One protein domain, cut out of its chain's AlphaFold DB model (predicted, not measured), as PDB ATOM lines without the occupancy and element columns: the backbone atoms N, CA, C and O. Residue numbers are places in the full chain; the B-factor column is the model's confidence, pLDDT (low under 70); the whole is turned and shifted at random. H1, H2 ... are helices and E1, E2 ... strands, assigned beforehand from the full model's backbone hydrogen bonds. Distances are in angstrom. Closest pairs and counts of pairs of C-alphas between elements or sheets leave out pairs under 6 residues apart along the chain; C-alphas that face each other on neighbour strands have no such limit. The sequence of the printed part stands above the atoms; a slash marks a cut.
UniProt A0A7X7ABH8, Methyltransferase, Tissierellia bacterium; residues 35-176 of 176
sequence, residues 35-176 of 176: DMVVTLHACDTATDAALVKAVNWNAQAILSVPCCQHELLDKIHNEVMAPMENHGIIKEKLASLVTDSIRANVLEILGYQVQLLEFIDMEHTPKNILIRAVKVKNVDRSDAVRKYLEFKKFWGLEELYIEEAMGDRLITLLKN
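Overview. This is residues 35 to 176 of the 176 residues of the protein "Methyltransferase" of Tissierellia bacterium (UniProt A0A7X7ABH8). A four-stranded sheet has two helices, H1 and H3, side by side along one face, its other face bare of named helices; H5 packs on H1 and H4 on H3, on their sides away from the sheet, with H6 crosswise near them. The long helix H3 reaches past the sheet, and the short H2 sits by its first turns. The printed part has 142 residues with six named helices and four named strands, in the order E1 H1 E2 H2 H3 E3 E4 H4 H5 H6; the class is mixed, helices and strands. The mixed sheet has the order E1 E2 E4 E3. The whole is compact, with a radius of gyration of the C-alphas of 14.9 A and spans of 42 by 37 by 21 A.

Arrangement. E1, residues 36 to 40, is parallel to E2, residues 61 to 65, with N 37 and O 61 3.0 A apart. E2 is antiparallel to E4, residues 129 to 135, with N 62 and O 133 2.8 A apart. E4 and E3, residues 112 to 118, form a hairpin, with N 115 and O 132 2.8 A apart. H1, residues 45 to 56, is on the sheet at a height of 9.4 A; E1, H1 and E2 form a strand-helix-strand unit, two parallel neighbour strands with a helix between, its crossover right-handed. H3, residues 88 to 109, lies on the same face at a height of 10.3 A, over E4 and E3. H2, residues 82 to 85, touches H3 only at the corner, Glu 85 and Lys 91 having the closest C-alphas, at 4.7 A. H4, residues 142 to 154, touches H3 at a shallow tilt of 23 degrees, opposite ways; the closest C-alphas, of Ile 109 and Ala 144, are 5.8 A apart. H5, residues 161 to 166, touches H1 at a shallow tilt of 14 degrees; the closest C-alphas, of Asp 48 and Ile 162, are 5.6 A apart. H6, residues 168 to 175, only just touches H4, with 3 pairs of C-alphas within 8 A, the closest those of Val 145 and Leu 174 at 6.0 A. Every O i to N i+4 pair is within hydrogen-bond range in H1, H3, H4 and H5, and 3 of 4 in H6; H2 is too short for one.

Along the chain. E1 begins at C-alpha 36, (13.522, -55.368, -22.726). H1 is 16.3 A long, H3 31.2 A, E3 18.8 A, E4 19.4 A and H4 18.3 A. H6 ends at C-alpha 175, (33.119, -38.554, -36.410).

Size, cuts and confidence. The C-alphas farthest apart, of Glu 123 and Asn 176, are 44.0 A apart. The printed part has no cut. The link from E2 to H2, residues 66 to 81, is long. Residues 68 and 176 are under pLDDT 70.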
ATOM      1  N   ASP A  35      14.975 -58.749 -24.860       96.69
ATOM      2  CA  ASP A  35      13.817 -58.055 -25.433       96.69
ATOM      3  C   ASP A  35      13.626 -56.674 -24.801       96.69
ATOM      4  O   ASP A  35      13.407 -55.683 -25.498       96.69
ATOM      5  N   MET A  36      13.764 -56.590 -23.478       96.50
ATOM      6  CA  MET A  36      13.522 -55.368 -22.726       96.50
ATOM      7  C   MET A  36      14.507 -55.218 -21.571       96.50
ATOM      8  O   MET A  36      14.796 -56.180 -20.866       96.50
ATOM      9  N   VAL A  37      14.964 -53.988 -21.348       96.31
ATOM     10  CA  VAL A  37      15.658 -53.587 -20.121       96.31
ATOM     11  C   VAL A  37      14.833 -52.520 -19.417       96.31
ATOM     12  O   VAL A  37      14.416 -51.543 -20.041       96.31
ATOM     13  N   VAL A  38      14.611 -52.708 -18.117       95.62
ATOM     14  CA  VAL A  38      13.925 -51.743 -17.253       95.62
ATOM     15  C   VAL A  38      14.869 -51.327 -16.134       95.62
ATOM     16  O   VAL A  38      15.425 -52.182 -15.447       95.62
ATOM     17  N   THR A  39      15.047 -50.023 -15.943       92.75
ATOM     18  CA  THR A  39      15.900 -49.456 -14.894       92.75
ATOM     19  C   THR A  39      15.095 -48.465 -14.064       92.75
ATOM     20  O   THR A  39      14.569 -47.469 -14.563       92.75
ATOM     21  N   LEU A  40      14.988 -48.751 -12.766       88.25
ATOM     22  CA  LEU A  40      14.246 -47.939 -11.806       88.25
ATOM     23  C   LEU A  40      15.203 -47.498 -10.700       88.25
ATOM     24  O   LEU A  40      15.907 -48.326 -10.130       88.25
ATOM     25  N   HIS A  41      15.226 -46.198 -10.404       81.06
ATOM     26  CA  HIS A  41      16.055 -45.610  -9.343       81.06
ATOM     27  C   HIS A  41      17.572 -45.857  -9.476       81.06
ATOM     28  O   HIS A  41      18.297 -45.844  -8.483       81.06
ATOM     29  N   ALA A  42      18.080 -46.028 -10.700       79.62
ATOM     30  CA  ALA A  42      19.516 -46.112 -10.957       79.62
ATOM     31  C   ALA A  42      20.149 -44.709 -10.873       79.62
ATOM     32  O   ALA A  42      20.209 -43.981 -11.858       79.62
ATOM     33  N   CYS A  43      20.562 -44.270  -9.688       81.12
ATOM     34  CA  CYS A  43      21.082 -42.912  -9.498       81.12
ATOM     35  C   CYS A  43      22.427 -42.661 -10.208       81.12
ATOM     36  O   CYS A  43      23.270 -43.544 -10.327       81.12
ATOM     37  N   ASP A  44      22.637 -41.410 -10.605       83.19
ATOM     38  CA  ASP A  44      23.865 -40.868 -11.187       83.19
ATOM     39  C   ASP A  44      24.337 -41.657 -12.422       83.19
ATOM     40  O   ASP A  44      23.519 -41.963 -13.298       83.19
ATOM     41  N   THR A  45      25.622 -42.010 -12.495       83.75
ATOM     42  CA  THR A  45      26.202 -42.780 -13.607       83.75
ATOM     43  C   THR A  45      25.701 -44.226 -13.678       83.75
ATOM     44  O   THR A  45      25.935 -44.908 -14.677       83.75
ATOM     45  N   ALA A  46      24.961 -44.718 -12.674       88.56
ATOM     46  CA  ALA A  46      24.351 -46.046 -12.735       88.56
ATOM     47  C   ALA A  46      23.261 -46.125 -13.816       88.56
ATOM     48  O   ALA A  46      23.120 -47.169 -14.453       88.56
ATOM     49  N   THR A  47      22.523 -45.029 -14.068       91.69
ATOM     50  CA  THR A  47      21.613 -44.959 -15.226       91.69
ATOM     51  C   THR A  47      22.407 -45.152 -16.516       91.69
ATOM     52  O   THR A  47      22.032 -45.978 -17.342       91.69
ATOM     53  N   ASP A  48      23.528 -44.448 -16.672       93.62
ATOM     54  CA  ASP A  48      24.338 -44.506 -17.891       93.62
ATOM     55  C   ASP A  48      24.947 -45.896 -18.102       93.62
ATOM     56  O   ASP A  48      24.849 -46.448 -19.196       93.62
ATOM     57  N   ALA A  49      25.473 -46.524 -17.045       93.06
ATOM     58  CA  ALA A  49      25.976 -47.897 -17.098       93.06
ATOM     59  C   ALA A  49      24.887 -48.896 -17.533       93.06
ATOM     60  O   ALA A  49      25.141 -49.798 -18.337       93.06
ATOM     61  N   ALA A  50      23.657 -48.717 -17.048       94.00
ATOM     62  CA  ALA A  50      22.545 -49.574 -17.420       94.00
ATOM     63  C   ALA A  50      22.067 -49.330 -18.864       94.00
ATOM     64  O   ALA A  50      21.778 -50.291 -19.578       94.00
ATOM     65  N   LEU A  51      22.055 -48.075 -19.336       95.62
ATOM     66  CA  LEU A  51      21.790 -47.747 -20.742       95.62
ATOM     67  C   LEU A  51      22.848 -48.364 -21.667       95.62
ATOM     68  O   LEU A  51      22.499 -48.972 -22.679       95.62
ATOM     69  N   VAL A  52      24.129 -48.276 -21.299       95.12
ATOM     70  CA  VAL A  52      25.243 -48.902 -22.031       95.12
ATOM     71  C   VAL A  52      25.042 -50.410 -22.129       95.12
ATOM     72  O   VAL A  52      25.101 -50.967 -23.229       95.12
ATOM     73  N   LYS A  53      24.733 -51.088 -21.014       94.19
ATOM     74  CA  LYS A  53      24.444 -52.529 -21.042       94.19
ATOM     75  C   LYS A  53      23.227 -52.863 -21.890       94.19
ATOM     76  O   LYS A  53      23.314 -53.782 -22.693       94.19
ATOM     77  N   ALA A  54      22.143 -52.097 -21.802       95.56
ATOM     78  CA  ALA A  54      20.955 -52.326 -22.618       95.56
ATOM     79  C   ALA A  54      21.250 -52.225 -24.124       95.56
ATOM     80  O   ALA A  54      20.820 -53.074 -24.910       95.56
ATOM     81  N   VAL A  55      22.044 -51.232 -24.529       95.56
ATOM     82  CA  VAL A  55      22.474 -51.081 -25.922       95.56
ATOM     83  C   VAL A  55      23.444 -52.199 -26.334       95.56
ATOM     84  O   VAL A  55      23.387 -52.679 -27.473       95.56
ATOM     85  N   ASN A  56      24.326 -52.653 -25.439       93.50
ATOM     86  CA  ASN A  56      25.253 -53.773 -25.671       93.50
ATOM     87  C   ASN A  56      24.546 -55.128 -25.767       93.50
ATOM     88  O   ASN A  56      24.886 -55.918 -26.641       93.50
ATOM     89  N   TRP A  57      23.496 -55.348 -24.981       95.12
ATOM     90  CA  TRP A  57      22.593 -56.495 -25.103       95.12
ATOM     91  C   TRP A  57      21.558 -56.338 -26.204       95.12
ATOM     92  O   TRP A  57      20.584 -57.084 -26.250       95.12
ATOM     93  N   ASN A  58      21.731 -55.362 -27.094       94.81
ATOM     94  CA  ASN A  58      20.898 -55.232 -28.275       94.81
ATOM     95  C   ASN A  58      19.391 -55.148 -27.951       94.81
ATOM     96  O   ASN A  58      18.571 -55.674 -28.712       94.81
ATOM     97  N   ALA A  59      19.046 -54.518 -26.821       97.25
ATOM     98  CA  ALA A  59      17.689 -54.492 -26.291       97.25
ATOM     99  C   ALA A  59      16.699 -53.944 -27.325       97.25
ATOM    100  O   ALA A  59      16.983 -52.923 -27.962       97.25
ATOM    101  N   GLN A  60      15.544 -54.599 -27.495       97.31
ATOM    102  CA  GLN A  60      14.493 -54.093 -28.389       97.31
ATOM    103  C   GLN A  60      13.752 -52.905 -27.766       97.31
ATOM    104  O   GLN A  60      13.354 -51.985 -28.482       97.31
ATOM    105  N   ALA A  61      13.618 -52.892 -26.439       97.81
ATOM    106  CA  ALA A  61      13.062 -51.785 -25.672       97.81
ATOM    107  C   ALA A  61      13.911 -51.471 -24.430       97.81
ATOM    108  O   ALA A  61      14.414 -52.367 -23.756       97.81
ATOM    109  N   ILE A  62      14.035 -50.185 -24.108       98.12
ATOM    110  CA  ILE A  62      14.696 -49.682 -22.902       98.12
ATOM    111  C   ILE A  62      13.729 -48.722 -22.212       98.12
ATOM    112  O   ILE A  62      13.234 -47.783 -22.840       98.12
ATOM    113  N   LEU A  63      13.453 -48.972 -20.936       96.81
ATOM    114  CA  LEU A  63      12.630 -48.129 -20.074       96.81
ATOM    115  C   LEU A  63      13.479 -47.698 -18.881       96.81
ATOM    116  O   LEU A  63      13.782 -48.519 -18.022       96.81
ATOM    117  N   SER A  64      13.874 -46.427 -18.840       95.19
ATOM    118  CA  SER A  64      14.766 -45.916 -17.800       95.19
ATOM    119  C   SER A  64      14.172 -44.720 -17.085       95.19
ATOM    120  O   SER A  64      13.872 -43.713 -17.718       95.19
ATOM    121  N   VAL A  65      14.048 -44.819 -15.762       91.88
ATOM    122  CA  VAL A  65      13.631 -43.712 -14.892       91.88
ATOM    123  C   VAL A  65      14.881 -43.096 -14.249       91.88
ATOM    124  O   VAL A  65      15.365 -43.622 -13.237       91.88
ATOM    125  N   PRO A  66      15.449 -42.019 -14.827       86.00
ATOM    126  CA  PRO A  66      16.567 -41.310 -14.223       86.00
ATOM    127  C   PRO A  66      16.146 -40.689 -12.888       86.00
ATOM    128  O   PRO A  66      15.094 -40.067 -12.760       86.00
ATOM    129  N   CYS A  67      16.983 -40.873 -11.868       76.38
ATOM    130  CA  CYS A  67      16.725 -40.366 -10.523       76.38
ATOM    131  C   CYS A  67      17.554 -39.099 -10.267       76.38
ATOM    132  O   CYS A  67      17.181 -38.027 -10.722       76.38
ATOM    133  N   CYS A  68      18.696 -39.174  -9.591       69.88
ATOM    134  CA  CYS A  68      19.585 -38.025  -9.366       69.88
ATOM    135  C   CYS A  68      20.772 -38.055 -10.331       69.88
ATOM    136  O   CYS A  68      21.152 -39.137 -10.761       69.88
ATOM    137  N   GLN A  69      21.374 -36.910 -10.652       70.12
ATOM    138  CA  GLN A  69      22.638 -36.874 -11.389       70.12
ATOM    139  C   GLN A  69      23.498 -35.712 -10.908       70.12
ATOM    140  O   GLN A  69      22.970 -34.627 -10.657       70.12
ATOM    141  N   HIS A  70      24.795 -35.976 -10.755       80.62
ATOM    142  CA  HIS A  70      25.767 -34.986 -10.302       80.62
ATOM    143  C   HIS A  70      26.851 -34.698 -11.339       80.62
ATOM    144  O   HIS A  70      27.405 -33.604 -11.313       80.62
ATOM    145  N   GLU A  71      27.142 -35.623 -12.264       84.94
ATOM    146  CA  GLU A  71      28.229 -35.435 -13.236       84.94
ATOM    147  C   GLU A  71      28.140 -34.095 -13.997       84.94
ATOM    148  O   GLU A  71      29.171 -33.478 -14.251       84.94
ATOM    149  N   LEU A  72      26.941 -33.631 -14.366       87.31
ATOM    150  CA  LEU A  72      26.787 -32.398 -15.140       87.31
ATOM    151  C   LEU A  72      26.627 -31.153 -14.272       87.31
ATOM    152  O   LEU A  72      26.734 -30.042 -14.793       87.31
ATOM    153  N   LEU A  73      26.393 -31.312 -12.969       88.12
ATOM    154  CA  LEU A  73      26.142 -30.193 -12.064       88.12
ATOM    155  C   LEU A  73      27.313 -29.203 -12.044       88.12
ATOM    156  O   LEU A  73      27.090 -27.993 -11.999       88.12
ATOM    157  N   ASP A  74      28.542 -29.709 -12.138       86.56
ATOM    158  CA  ASP A  74      29.765 -28.900 -12.142       86.56
ATOM    159  C   ASP A  74      30.339 -28.657 -13.548       86.56
ATOM    160  O   ASP A  74      31.245 -27.842 -13.701       86.56
ATOM    161  N   LYS A  75      29.801 -29.326 -14.579       88.06
ATOM    162  CA  LYS A  75      30.264 -29.211 -15.976       88.06
ATOM    163  C   LYS A  75      29.434 -28.236 -16.811       88.06
ATOM    164  O   LYS A  75      29.940 -27.694 -17.787       88.06
ATOM    165  N   ILE A  76      28.162 -28.032 -16.465       87.69
ATOM    166  CA  ILE A  76      27.278 -27.138 -17.219       87.69
ATOM    167  C   ILE A  76      27.672 -25.691 -16.980       87.69
ATOM    168  O   ILE A  76      27.607 -25.199 -15.850       87.69
ATOM    169  N   HIS A  77      28.017 -25.020 -18.075       87.62
ATOM    170  CA  HIS A  77      28.276 -23.596 -18.083       87.62
ATOM    171  C   HIS A  77      27.900 -22.966 -19.425       87.62
ATOM    172  O   HIS A  77      28.322 -23.421 -20.490       87.62
ATOM    173  N   ASN A  78      27.126 -21.886 -19.375       88.69
ATOM    174  CA  ASN A  78      26.836 -21.040 -20.519       88.69
ATOM    175  C   ASN A  78      26.608 -19.591 -20.059       88.69
ATOM    176  O   ASN A  78      25.711 -19.309 -19.269       88.69
ATOM    177  N   GLU A  79      27.386 -18.646 -20.598       88.56
ATOM    178  CA  GLU A  79      27.331 -17.229 -20.193       88.56
ATOM    179  C   GLU A  79      25.927 -16.614 -20.307       88.56
ATOM    180  O   GLU A  79      25.520 -15.823 -19.456       88.56
ATOM    181  N   VAL A  80      25.157 -17.002 -21.329       91.06
ATOM    182  CA  VAL A  80      23.784 -16.516 -21.539       91.06
ATOM    183  C   VAL A  80      22.823 -17.121 -20.509       91.06
ATOM    184  O   VAL A  80      21.867 -16.464 -20.098       91.06
ATOM    185  N   MET A  81      23.086 -18.352 -20.062       90.19
ATOM    186  CA  MET A  81      22.260 -19.091 -19.099       90.19
ATOM    187  C   MET A  81      22.713 -18.923 -17.643       90.19
ATOM    188  O   MET A  81      22.044 -19.440 -16.746       90.19
ATOM    189  N   ALA A  82      23.760 -18.133 -17.383       90.12
ATOM    190  CA  ALA A  82      24.257 -17.828 -16.041       90.12
ATOM    191  C   ALA A  82      23.152 -17.469 -15.014       90.12
ATOM    192  O   ALA A  82      23.238 -17.927 -13.872       90.12
ATOM    193  N   PRO A  83      22.060 -16.743 -15.361       92.25
ATOM    194  CA  PRO A  83      20.959 -16.504 -14.421       92.25
ATOM    195  C   PRO A  83      20.290 -17.776 -13.873       92.25
ATOM    196  O   PRO A  83      19.844 -17.779 -12.728       92.25
ATOM    197  N   MET A  84      20.226 -18.855 -14.661       90.38
ATOM    198  CA  MET A  84      19.703 -20.154 -14.221       90.38
ATOM    199  C   MET A  84      20.728 -20.941 -13.394       90.38
ATOM    200  O   MET A  84      20.343 -21.716 -12.521       90.38
ATOM    201  N   GLU A  85      22.022 -20.720 -13.631       89.00
ATOM    202  CA  GLU A  85      23.121 -21.395 -12.929       89.00
ATOM    203  C   GLU A  85      23.351 -20.844 -11.510       89.00
ATOM    204  O   GLU A  85      23.817 -21.571 -10.634       89.00
ATOM    205  N   ASN A  86      22.980 -19.584 -11.252       88.69
ATOM    206  CA  ASN A  86      23.235 -18.889  -9.981       88.69
ATOM    207  C   ASN A  86      22.461 -19.443  -8.771       88.69
ATOM    208  O   ASN A  86      22.858 -19.224  -7.625       88.69
ATOM    209  N   HIS A  87      21.339 -20.127  -8.999       90.38
ATOM    210  CA  HIS A  87      20.509 -20.686  -7.933       90.38
ATOM    211  C   HIS A  87      20.645 -22.206  -7.919       90.38
ATOM    212  O   HIS A  87      20.187 -22.857  -8.852       90.38
ATOM    213  N   GLY A  88      21.202 -22.777  -6.843       88.88
ATOM    214  CA  GLY A  88      21.505 -24.216  -6.753       88.88
ATOM    215  C   GLY A  88      20.344 -25.125  -7.172       88.88
ATOM    216  O   GLY A  88      20.512 -25.966  -8.044       88.88
ATOM    217  N   ILE A  89      19.131 -24.867  -6.674       90.00
ATOM    218  CA  ILE A  89      17.932 -25.642  -7.040       90.00
ATOM    219  C   ILE A  89      17.576 -25.569  -8.537       90.00
ATOM    220  O   ILE A  89      17.073 -26.537  -9.108       90.00
ATOM    221  N   ILE A  90      17.812 -24.425  -9.185       91.75
ATOM    222  CA  ILE A  90      17.565 -24.254 -10.621       91.75
ATOM    223  C   ILE A  90      18.679 -24.932 -11.415       91.75
ATOM    224  O   ILE A  90      18.379 -25.657 -12.363       91.75
ATOM    225  N   LYS A  91      19.935 -24.774 -10.981       91.44
ATOM    226  CA  LYS A  91      21.099 -25.432 -11.579       91.44
ATOM    227  C   LYS A  91      20.963 -26.955 -11.546       91.44
ATOM    228  O   LYS A  91      21.170 -27.598 -12.566       91.44
ATOM    229  N   GLU A  92      20.530 -27.528 -10.425       90.19
ATOM    230  CA  GLU A  92      20.277 -28.969 -10.281       90.19
ATOM    231  C   GLU A  92      19.195 -29.473 -11.244       90.19
ATOM    232  O   GLU A  92      19.365 -30.501 -11.904       90.19
ATOM    233  N   LYS A  93      18.078 -28.743 -11.364       90.31
ATOM    234  CA  LYS A  93      17.002 -29.094 -12.304       90.31
ATOM    235  C   LYS A  93      17.473 -29.000 -13.751       90.31
ATOM    236  O   LYS A  93      17.214 -29.914 -14.530       90.31
ATOM    237  N   LEU A  94      18.181 -27.926 -14.095       91.81
ATOM    238  CA  LEU A  94      18.765 -27.740 -15.418       91.81
ATOM    239  C   LEU A  94      19.741 -28.876 -15.744       91.81
ATOM    240  O   LEU A  94      19.615 -29.492 -16.798       91.81
ATOM    241  N   ALA A  95      20.642 -29.213 -14.821       92.06
ATOM    242  CA  ALA A  95      21.608 -30.288 -15.007       92.06
ATOM    243  C   ALA A  95      20.951 -31.650 -15.221       92.06
ATOM    244  O   ALA A  95      21.343 -32.385 -16.129       92.06
ATOM    245  N   SER A  96      19.892 -31.952 -14.467       91.06
ATOM    246  CA  SER A  96      19.093 -33.163 -14.677       91.06
ATOM    247  C   SER A  96      18.491 -33.202 -16.088       91.06
ATOM    248  O   SER A  96      18.640 -34.200 -16.785       91.06
ATOM    249  N   LEU A  97      17.873 -32.107 -16.546       92.19
ATOM    250  CA  LEU A  97      17.242 -32.038 -17.871       92.19
ATOM    251  C   LEU A  97      18.256 -32.134 -19.017       92.19
ATOM    252  O   LEU A  97      18.002 -32.812 -20.015       92.19
ATOM    253  N   VAL A  98      19.411 -31.479 -18.882       94.31
ATOM    254  CA  VAL A  98      20.505 -31.566 -19.862       94.31
ATOM    255  C   VAL A  98      21.053 -32.992 -19.915       94.31
ATOM    256  O   VAL A  98      21.241 -33.524 -21.008       94.31
ATOM    257  N   THR A  99      21.224 -33.649 -18.764       93.88
ATOM    258  CA  THR A  99      21.658 -35.054 -18.695       93.88
ATOM    259  C   THR A  99      20.680 -35.974 -19.420       93.88
ATOM    260  O   THR A  99      21.085 -36.769 -20.269       93.88
ATOM    261  N   ASP A 100      19.385 -35.861 -19.132       94.31
ATOM    262  CA  ASP A 100      18.377 -36.735 -19.738       94.31
ATOM    263  C   ASP A 100      18.236 -36.471 -21.246       94.31
ATOM    264  O   ASP A 100      18.038 -37.405 -22.027       94.31
ATOM    265  N   SER A 101      18.462 -35.226 -21.679       95.44
ATOM    266  CA  SER A 101      18.553 -34.864 -23.099       95.44
ATOM    267  C   SER A 101      19.763 -35.514 -23.778       95.44
ATOM    268  O   SER A 101      19.633 -36.033 -24.888       95.44
ATOM    269  N   ILE A 102      20.929 -35.540 -23.123       95.62
ATOM    270  CA  ILE A 102      22.130 -36.231 -23.622       95.62
ATOM    271  C   ILE A 102      21.864 -37.726 -23.765       95.62
ATOM    272  O   ILE A 102      22.124 -38.289 -24.827       95.62
ATOM    273  N   ARG A 103      21.295 -38.359 -22.735       95.88
ATOM    274  CA  ARG A 103      20.938 -39.785 -22.753       95.88
ATOM    275  C   ARG A 103      19.997 -40.111 -23.908       95.88
ATOM    276  O   ARG A 103      20.225 -41.083 -24.625       95.88
ATOM    277  N   ALA A 104      18.979 -39.276 -24.126       96.62
ATOM    278  CA  ALA A 104      18.052 -39.440 -25.237       96.62
ATOM    279  C   ALA A 104      18.757 -39.329 -26.599       96.62
ATOM    280  O   ALA A 104      18.642 -40.246 -27.410       96.62
ATOM    281  N   ASN A 105      19.552 -38.276 -26.820       96.25
ATOM    282  CA  ASN A 105      20.285 -38.085 -28.077       96.25
ATOM    283  C   ASN A 105      21.266 -39.235 -28.357       96.25
ATOM    284  O   ASN A 105      21.349 -39.719 -29.484       96.25
ATOM    285  N   VAL A 106      21.986 -39.719 -27.340       96.62
ATOM    286  CA  VAL A 106      22.906 -40.859 -27.487       96.62
ATOM    287  C   VAL A 106      22.153 -42.110 -27.946       96.62
ATOM    288  O   VAL A 106      22.593 -42.790 -28.873       96.62
ATOM    289  N   LEU A 107      20.993 -42.402 -27.354       96.81
ATOM    290  CA  LEU A 107      20.157 -43.529 -27.773       96.81
ATOM    291  C   LEU A 107      19.623 -43.347 -29.205       96.81
ATOM    292  O   LEU A 107      19.637 -44.305 -29.983       96.81
ATOM    293  N   GLU A 108      19.218 -42.135 -29.589       96.19
ATOM    294  CA  GLU A 108      18.796 -41.818 -30.963       96.19
ATOM    295  C   GLU A 108      19.908 -42.083 -31.980       96.19
ATOM    296  O   GLU A 108      19.708 -42.816 -32.955       96.19
ATOM    297  N   ILE A 109      21.118 -41.586 -31.707       96.12
ATOM    298  CA  ILE A 109      22.311 -41.841 -32.523       96.12
ATOM    299  C   ILE A 109      22.573 -43.348 -32.628       96.12
ATOM    300  O   ILE A 109      22.873 -43.863 -33.707       96.12
ATOM    301  N   LEU A 110      22.389 -44.096 -31.542       95.38
ATOM    302  CA  LEU A 110      22.598 -45.546 -31.514       95.38
ATOM    303  C   LEU A 110      21.472 -46.348 -32.195       95.38
ATOM    304  O   LEU A 110      21.592 -47.565 -32.355       95.38
ATOM    305  N   GLY A 111      20.445 -45.684 -32.730       95.25
ATOM    306  CA  GLY A 111      19.406 -46.296 -33.559       95.25
ATOM    307  C   GLY A 111      18.125 -46.651 -32.806       95.25
ATOM    308  O   GLY A 111      17.433 -47.603 -33.180       95.25
ATOM    309  N   TYR A 112      17.822 -45.911 -31.743       96.88
ATOM    310  CA  TYR A 112      16.561 -46.013 -31.027       96.88
ATOM    311  C   TYR A 112      15.644 -44.843 -31.378       96.88
ATOM    312  O   TYR A 112      16.081 -43.714 -31.552       96.88
ATOM    313  N   GLN A 113      14.346 -45.103 -31.440       96.38
ATOM    314  CA  GLN A 113      13.341 -44.056 -31.350       96.38
ATOM    315  C   GLN A 113      13.098 -43.777 -29.869       96.38
ATOM    316  O   GLN A 113      12.697 -44.686 -29.136       96.38
ATOM    317  N   VAL A 114      13.337 -42.540 -29.435       97.00
ATOM    318  CA  VAL A 114      13.308 -42.165 -28.018       97.00
ATOM    319  C   VAL A 114      12.146 -41.223 -27.719       97.00
ATOM    320  O   VAL A 114      11.768 -40.382 -28.530       97.00
ATOM    321  N   GLN A 115      11.547 -41.391 -26.545       96.56
ATOM    322  CA  GLN A 115      10.532 -40.510 -25.987       96.56
ATOM    323  C   GLN A 115      10.840 -40.270 -24.510       96.56
ATOM    324  O   GLN A 115      11.066 -41.221 -23.764       96.56
ATOM    325  N   LEU A 116      10.817 -39.004 -24.097       95.38
ATOM    326  CA  LEU A 116      10.822 -38.603 -22.692       95.38
ATOM    327  C   LEU A 116       9.371 -38.346 -22.286       95.38
ATOM    328  O   LEU A 116       8.723 -37.459 -22.842       95.38
ATOM    329  N   LEU A 117       8.845 -39.169 -21.385       93.50
ATOM    330  CA  LEU A 117       7.442 -39.150 -20.972       93.50
ATOM    331  C   LEU A 117       7.335 -38.863 -19.478       93.50
ATOM    332  O   LEU A 117       8.234 -39.207 -18.714       93.50
ATOM    333  N   GLU A 118       6.212 -38.290 -19.062       90.00
ATOM    334  CA  GLU A 118       5.852 -38.253 -17.648       90.00
ATOM    335  C   GLU A 118       5.457 -39.662 -17.178       90.00
ATOM    336  O   GLU A 118       4.596 -40.313 -17.771       90.00
ATOM    337  N   PHE A 119       6.134 -40.152 -16.143       84.94
ATOM    338  CA  PHE A 119       5.978 -41.493 -15.586       84.94
ATOM    339  C   PHE A 119       4.940 -41.552 -14.466       84.94
ATOM    340  O   PHE A 119       4.174 -42.510 -14.373       84.94
ATOM    341  N   ILE A 120       4.952 -40.548 -13.594       84.06
ATOM    342  CA  ILE A 120       4.127 -40.463 -12.392       84.06
ATOM    343  C   ILE A 120       3.906 -38.993 -12.050       84.06
ATOM    344  O   ILE A 120       4.750 -38.162 -12.369       84.06
ATOM    345  N   ASP A 121       2.795 -38.676 -11.395       81.19
ATOM    346  CA  ASP A 121       2.516 -37.307 -10.974       81.19
ATOM    347  C   ASP A 121       3.636 -36.755 -10.069       81.19
ATOM    348  O   ASP A 121       4.187 -37.460  -9.209       81.19
ATOM    349  N   MET A 122       3.950 -35.473 -10.248       77.19
ATOM    350  CA  MET A 122       4.905 -34.747  -9.415       77.19
ATOM    351  C   MET A 122       4.500 -34.704  -7.937       77.19
ATOM    352  O   MET A 122       5.374 -34.525  -7.087       77.19
ATOM    353  N   GLU A 123       3.217 -34.906  -7.617       80.12
ATOM    354  CA  GLU A 123       2.737 -35.072  -6.238       80.12
ATOM    355  C   GLU A 123       3.433 -36.225  -5.499       80.12
ATOM    356  O   GLU A 123       3.616 -36.167  -4.280       80.12
ATOM    357  N   HIS A 124       3.853 -37.263  -6.226       80.25
ATOM    358  CA  HIS A 124       4.527 -38.425  -5.650       80.25
ATOM    359  C   HIS A 124       6.049 -38.310  -5.699       80.25
ATOM    360  O   HIS A 124       6.729 -38.784  -4.787       80.25
ATOM    361  N   THR A 125       6.606 -37.702  -6.750       78.31
ATOM    362  CA  THR A 125       8.051 -37.482  -6.853       78.31
ATOM    363  C   THR A 125       8.404 -36.392  -7.867       78.31
ATOM    364  O   THR A 125       7.878 -36.387  -8.977       78.31
ATOM    365  N   PRO A 126       9.383 -35.516  -7.571       72.94
ATOM    366  CA  PRO A 126       9.917 -34.578  -8.558       72.94
ATOM    367  C   PRO A 126      10.751 -35.270  -9.656       72.94
ATOM    368  O   PRO A 126      11.212 -34.602 -10.580       72.94
ATOM    369  N   LYS A 127      11.003 -36.583  -9.539       79.19
ATOM    370  CA  LYS A 127      11.671 -37.421 -10.544       79.19
ATOM    371  C   LYS A 127      10.624 -38.217 -11.311       79.19
ATOM    372  O   LYS A 127      10.387 -39.388 -11.028       79.19
ATOM    373  N   ASN A 128       9.986 -37.534 -12.254       85.12
ATOM    374  CA  ASN A 128       8.827 -38.026 -12.987       85.12
ATOM    375  C   ASN A 128       9.092 -38.303 -14.473       85.12
ATOM    376  O   ASN A 128       8.140 -38.504 -15.214       85.12
ATOM    377  N   ILE A 129      10.344 -38.316 -14.936       91.12
ATOM    378  CA  ILE A 129      10.660 -38.580 -16.348       91.12
ATOM    379  C   ILE A 129      10.946 -40.071 -16.553       91.12
ATOM    380  O   ILE A 129      11.715 -40.675 -15.809       91.12
ATOM    381  N   LEU A 130      10.360 -40.653 -17.599       94.06
ATOM    382  CA  LEU A 130      10.694 -41.965 -18.149       94.06
ATOM    383  C   LEU A 130      11.300 -41.793 -19.543       94.06
ATOM    384  O   LEU A 130      10.656 -41.276 -20.456       94.06
ATOM    385  N   ILE A 131      12.516 -42.304 -19.721       96.69
ATOM    386  CA  ILE A 131      13.136 -42.503 -21.029       96.69
ATOM    387  C   ILE A 131      12.608 -43.817 -21.602       96.69
ATOM    388  O   ILE A 131      12.931 -44.897 -21.108       96.69
ATOM    389  N   ARG A 132      11.807 -43.727 -22.661       97.75
ATOM    390  CA  ARG A 132      11.347 -44.868 -23.453       97.75
ATOM    391  C   ARG A 132      12.100 -44.889 -24.773       97.75
ATOM    392  O   ARG A 132      11.885 -44.018 -25.608       97.75
ATOM    393  N   ALA A 133      12.931 -45.901 -24.988       98.00
ATOM    394  CA  ALA A 133      13.674 -46.085 -26.229       98.00
ATOM    395  C   ALA A 133      13.309 -47.424 -26.875       98.00
ATOM    396  O   ALA A 133      13.428 -48.476 -26.253       98.00
ATOM    397  N   VAL A 134      12.857 -47.393 -28.128       97.88
ATOM    398  CA  VAL A 134      12.491 -48.590 -28.896       97.88
ATOM    399  C   VAL A 134      13.402 -48.699 -30.101       97.88
ATOM    400  O   VAL A 134      13.585 -47.735 -30.844       97.88
ATOM    401  N   LYS A 135      13.985 -49.875 -30.302       96.69
ATOM    402  CA  LYS A 135      14.915 -50.098 -31.397       96.69
ATOM    403  C   LYS A 135      14.186 -50.047 -32.736       96.69
ATOM    404  O   LYS A 135      13.166 -50.708 -32.927       96.69
ATOM    405  N   VAL A 136      14.735 -49.300 -33.685       95.00
ATOM    406  CA  VAL A 136      14.145 -49.125 -35.018       95.00
ATOM    407  C   VAL A 136      15.088 -49.628 -36.109       95.00
ATOM    408  O   VAL A 136      16.312 -49.650 -35.960       95.00
ATOM    409  N   LYS A 137      14.508 -50.086 -37.222       86.62
ATOM    410  CA  LYS A 137      15.258 -50.509 -38.409       86.62
ATOM    411  C   LYS A 137      15.466 -49.291 -39.306       86.62
ATOM    412  O   LYS A 137      14.486 -48.647 -39.651       86.62
ATOM    413  N   ASN A 138      16.715 -49.043 -39.709       80.19
ATOM    414  CA  ASN A 138      17.142 -47.921 -40.557       80.19
ATOM    415  C   ASN A 138      16.848 -46.539 -39.949       80.19
ATOM    416  O   ASN A 138      15.763 -45.991 -40.112       80.19
ATOM    417  N   VAL A 139      17.850 -45.966 -39.282       82.00
ATOM    418  CA  VAL A 139      17.791 -44.609 -38.720       82.00
ATOM    419  C   VAL A 139      18.692 -43.700 -39.533       82.00
ATOM    420  O   VAL A 139      19.874 -44.007 -39.700       82.00
ATOM    421  N   ASP A 140      18.144 -42.587 -40.017       85.06
ATOM    422  CA  ASP A 140      18.971 -41.457 -40.424       85.06
ATOM    423  C   ASP A 140      19.510 -40.789 -39.157       85.06
ATOM    424  O   ASP A 140      18.771 -40.193 -38.376       85.06
ATOM    425  N   ARG A 141      20.809 -40.976 -38.923       89.50
ATOM    426  CA  ARG A 141      21.500 -40.517 -37.715       89.50
ATOM    427  C   ARG A 141      22.116 -39.134 -37.891       89.50
ATOM    428  O   ARG A 141      22.534 -38.549 -36.900       89.50
ATOM    429  N   SER A 142      22.191 -38.624 -39.121       87.88
ATOM    430  CA  SER A 142      22.955 -37.414 -39.443       87.88
ATOM    431  C   SER A 142      22.434 -36.193 -38.682       87.88
ATOM    432  O   SER A 142      23.204 -35.461 -38.059       87.88
ATOM    433  N   ASP A 143      21.112 -36.029 -38.634       90.19
ATOM    434  CA  ASP A 143      20.472 -34.948 -37.890       90.19
ATOM    435  C   ASP A 143      20.628 -35.103 -36.366       90.19
ATOM    436  O   ASP A 143      20.890 -34.115 -35.679       90.19
ATOM    437  N   ALA A 144      20.540 -36.331 -35.840       92.38
ATOM    438  CA  ALA A 144      20.730 -36.619 -34.415       92.38
ATOM    439  C   ALA A 144      22.172 -36.330 -33.960       92.38
ATOM    440  O   ALA A 144      22.374 -35.648 -32.957       92.38
ATOM    441  N   VAL A 145      23.178 -36.767 -34.729       96.00
ATOM    442  CA  VAL A 145      24.597 -36.475 -34.451       96.00
ATOM    443  C   VAL A 145      24.849 -34.969 -34.477       96.00
ATOM    444  O   VAL A 145      25.436 -34.430 -33.540       96.00
ATOM    445  N   ARG A 146      24.362 -34.263 -35.506       95.31
ATOM    446  CA  ARG A 146      24.530 -32.809 -35.616       95.31
ATOM    447  C   ARG A 146      23.918 -32.073 -34.422       95.31
ATOM    448  O   ARG A 146      24.603 -31.266 -33.797       95.31
ATOM    449  N   LYS A 147      22.657 -32.371 -34.082       94.88
ATOM    450  CA  LYS A 147      21.958 -31.777 -32.928       94.88
ATOM    451  C   LYS A 147      22.691 -32.051 -31.621       94.88
ATOM    452  O   LYS A 147      22.842 -31.142 -30.812       94.88
ATOM    453  N   TYR A 148      23.182 -33.273 -31.434       96.50
ATOM    454  CA  TYR A 148      23.935 -33.655 -30.247       96.50
ATOM    455  C   TYR A 148      25.235 -32.860 -30.091       96.50
ATOM    456  O   TYR A 148      25.501 -32.318 -29.019       96.50
ATOM    457  N   LEU A 149      26.025 -32.734 -31.163       96.00
ATOM    458  CA  LEU A 149      27.281 -31.978 -31.144       96.00
ATOM    459  C   LEU A 149      27.045 -30.477 -30.916       96.00
ATOM    460  O   LEU A 149      27.761 -29.852 -30.132       96.00
ATOM    461  N   GLU A 150      26.024 -29.899 -31.557       95.50
ATOM    462  CA  GLU A 150      25.604 -28.512 -31.319       95.50
ATOM    463  C   GLU A 150      25.169 -28.303 -29.861       95.50
ATOM    464  O   GLU A 150      25.579 -27.327 -29.231       95.50
ATOM    465  N   PHE A 151      24.398 -29.241 -29.303       95.31
ATOM    466  CA  PHE A 151      23.930 -29.197 -27.920       95.31
ATOM    467  C   PHE A 151      25.082 -29.304 -26.914       95.31
ATOM    468  O   PHE A 151      25.158 -28.495 -25.989       95.31
ATOM    469  N   LYS A 152      26.024 -30.238 -27.116       94.56
ATOM    470  CA  LYS A 152      27.243 -30.344 -26.296       94.56
ATOM    471  C   LYS A 152      28.046 -29.050 -26.320       94.56
ATOM    472  O   LYS A 152      28.415 -28.535 -25.268       94.56
ATOM    473  N   LYS A 153      28.277 -28.502 -27.518       93.62
ATOM    474  CA  LYS A 153      29.018 -27.252 -27.700       93.62
ATOM    475  C   LYS A 153      28.335 -26.083 -26.998       93.62
ATOM    476  O   LYS A 153      29.014 -25.273 -26.378       93.62
ATOM    477  N   PHE A 154      27.009 -25.995 -27.089       94.00
ATOM    478  CA  PHE A 154      26.236 -24.945 -26.430       94.00
ATOM    479  C   PHE A 154      26.421 -24.953 -24.906       94.00
ATOM    480  O   PHE A 154      26.500 -23.887 -24.301       94.00
ATOM    481  N   TRP A 155      26.525 -26.136 -24.299       93.19
ATOM    482  CA  TRP A 155      26.706 -26.301 -22.854       93.19
ATOM    483  C   TRP A 155      28.167 -26.418 -22.398       93.19
ATOM    484  O   TRP A 155      28.403 -26.653 -21.215       93.19
ATOM    485  N   GLY A 156      29.136 -26.291 -23.313       91.31
ATOM    486  CA  GLY A 156      30.561 -26.427 -22.993       91.31
ATOM    487  C   GLY A 156      30.962 -27.832 -22.530       91.31
ATOM    488  O   GLY A 156      31.894 -27.980 -21.747       91.31
ATOM    489  N   LEU A 157      30.244 -28.867 -22.971       93.00
ATOM    490  CA  LEU A 157      30.450 -30.241 -22.513       93.00
ATOM    491  C   LEU A 157      31.446 -30.968 -23.415       93.00
ATOM    492  O   LEU A 157      31.176 -31.173 -24.599       93.00
ATOM    493  N   GLU A 158      32.563 -31.414 -22.845       87.00
ATOM    494  CA  GLU A 158      33.610 -32.132 -23.583       87.00
ATOM    495  C   GLU A 158      33.675 -33.608 -23.181       87.00
ATOM    496  O   GLU A 158      33.534 -34.476 -24.043       87.00
ATOM    497  N   GLU A 159      33.792 -33.884 -21.879       87.44
ATOM    498  CA  GLU A 159      33.985 -35.225 -21.321       87.44
ATOM    499  C   GLU A 159      32.712 -35.723 -20.625       87.44
ATOM    500  O   GLU A 159      32.327 -35.206 -19.570       87.44
ATOM    501  N   LEU A 160      32.057 -36.733 -21.203       92.25
ATOM    502  CA  LEU A 160      30.824 -37.326 -20.681       92.25
ATOM    503  C   LEU A 160      31.002 -38.828 -20.456       92.25
ATOM    504  O   LEU A 160      31.383 -39.552 -21.378       92.25
ATOM    505  N   TYR A 161      30.643 -39.315 -19.267       92.00
ATOM    506  CA  TYR A 161      30.766 -40.731 -18.914       92.00
ATOM    507  C   TYR A 161      30.040 -41.650 -19.904       92.00
ATOM    508  O   TYR A 161      30.571 -42.685 -20.301       92.00
ATOM    509  N   ILE A 162      28.836 -41.271 -20.349       93.06
ATOM    510  CA  ILE A 162      28.069 -42.083 -21.304       93.06
ATOM    511  C   ILE A 162      28.779 -42.224 -22.659       93.06
ATOM    512  O   ILE A 162      28.647 -43.261 -23.305       93.06
ATOM    513  N   GLU A 163      29.553 -41.227 -23.097       94.19
ATOM    514  CA  GLU A 163      30.315 -41.326 -24.345       94.19
ATOM    515  C   GLU A 163      31.509 -42.262 -24.191       94.19
ATOM    516  O   GLU A 163      31.718 -43.134 -25.036       94.19
ATOM    517  N   GLU A 164      32.248 -42.110 -23.090       93.19
ATOM    518  CA  GLU A 164      33.368 -42.981 -22.737       93.19
ATOM    519  C   GLU A 164      32.908 -44.441 -22.633       93.19
ATOM    520  O   GLU A 164      33.484 -45.330 -23.261       93.19
ATOM    521  N   ALA A 165      31.815 -44.683 -21.908       92.88
ATOM    522  CA  ALA A 165      31.291 -46.018 -21.660       92.88
ATOM    523  C   ALA A 165      30.693 -46.683 -22.915       92.88
ATOM    524  O   ALA A 165      30.725 -47.909 -23.031       92.88
ATOM    525  N   MET A 166      30.162 -45.906 -23.869       94.25
ATOM    526  CA  MET A 166      29.718 -46.432 -25.170       94.25
ATOM    527  C   MET A 166      30.889 -46.727 -26.123       94.25
ATOM    528  O   MET A 166      30.736 -47.534 -27.048       94.25
ATOM    529  N   GLY A 167      32.043 -46.087 -25.915       93.12
ATOM    530  CA  GLY A 167      33.277 -46.315 -26.665       93.12
ATOM    531  C   GLY A 167      33.109 -46.173 -28.182       93.12
ATOM    532  O   GLY A 167      32.399 -45.295 -28.685       93.12
ATOM    533  N   ASP A 168      33.742 -47.076 -28.936       91.19
ATOM    534  CA  ASP A 168      33.792 -47.028 -30.405       91.19
ATOM    535  C   ASP A 168      32.414 -47.030 -31.079       91.19
ATOM    536  O   ASP A 168      32.268 -46.481 -32.178       91.19
ATOM    537  N   ARG A 169      31.388 -47.601 -30.427       89.44
ATOM    538  CA  ARG A 169      30.019 -47.656 -30.968       89.44
ATOM    539  C   ARG A 169      29.414 -46.274 -31.153       89.44
ATOM    540  O   ARG A 169      28.649 -46.086 -32.096       89.44
ATOM    541  N   LEU A 170      29.743 -45.333 -30.271       94.31
ATOM    542  CA  LEU A 170      29.292 -43.952 -30.376       94.31
ATOM    543  C   LEU A 170      30.340 -43.084 -31.073       94.31
ATOM    544  O   LEU A 170      30.003 -42.361 -32.004       94.31
ATOM    545  N   ILE A 171      31.615 -43.198 -30.687       91.50
ATOM    546  CA  ILE A 171      32.695 -42.336 -31.194       91.50
ATOM    547  C   ILE A 171      32.804 -42.398 -32.722       91.50
ATOM    548  O   ILE A 171      33.010 -41.372 -33.369       91.50
ATOM    549  N   THR A 172      32.635 -43.582 -33.317       91.81
ATOM    550  CA  THR A 172      32.670 -43.737 -34.780       91.81
ATOM    551  C   THR A 172      31.507 -43.006 -35.454       91.81
ATOM    552  O   THR A 172      31.678 -42.445 -36.531       91.81
ATOM    553  N   LEU A 173      30.330 -42.979 -34.824       92.25
ATOM    554  CA  LEU A 173      29.152 -42.284 -35.349       92.25
ATOM    555  C   LEU A 173      29.265 -40.765 -35.208       92.25
ATOM    556  O   LEU A 173      28.756 -40.056 -36.061       92.25
ATOM    557  N   LEU A 174      29.941 -40.273 -34.167       90.62
ATOM    558  CA  LEU A 174      30.137 -38.836 -33.946       90.62
ATOM    559  C   LEU A 174      31.176 -38.201 -34.887       90.62
ATOM    560  O   LEU A 174      31.205 -36.982 -35.024       90.62
ATOM    561  N   LYS A 175      32.054 -39.010 -35.495       84.06
ATOM    562  CA  LYS A 175      33.119 -38.554 -36.410       84.06
ATOM    563  C   LYS A 175      32.723 -38.579 -37.892       84.06
ATOM    564  O   LYS A 175      33.453 -38.004 -38.698       84.06
ATOM    565  N   ASN A 176      31.639 -39.276 -38.232       62.31
ATOM    566  CA  ASN A 176      31.110 -39.411 -39.594       62.31
ATOM    567  C   ASN A 176      30.036 -38.359 -39.870       62.31
ATOM    568  O   ASN A 176      29.957 -37.923 -41.038       62.31
TER     569      ASN A 176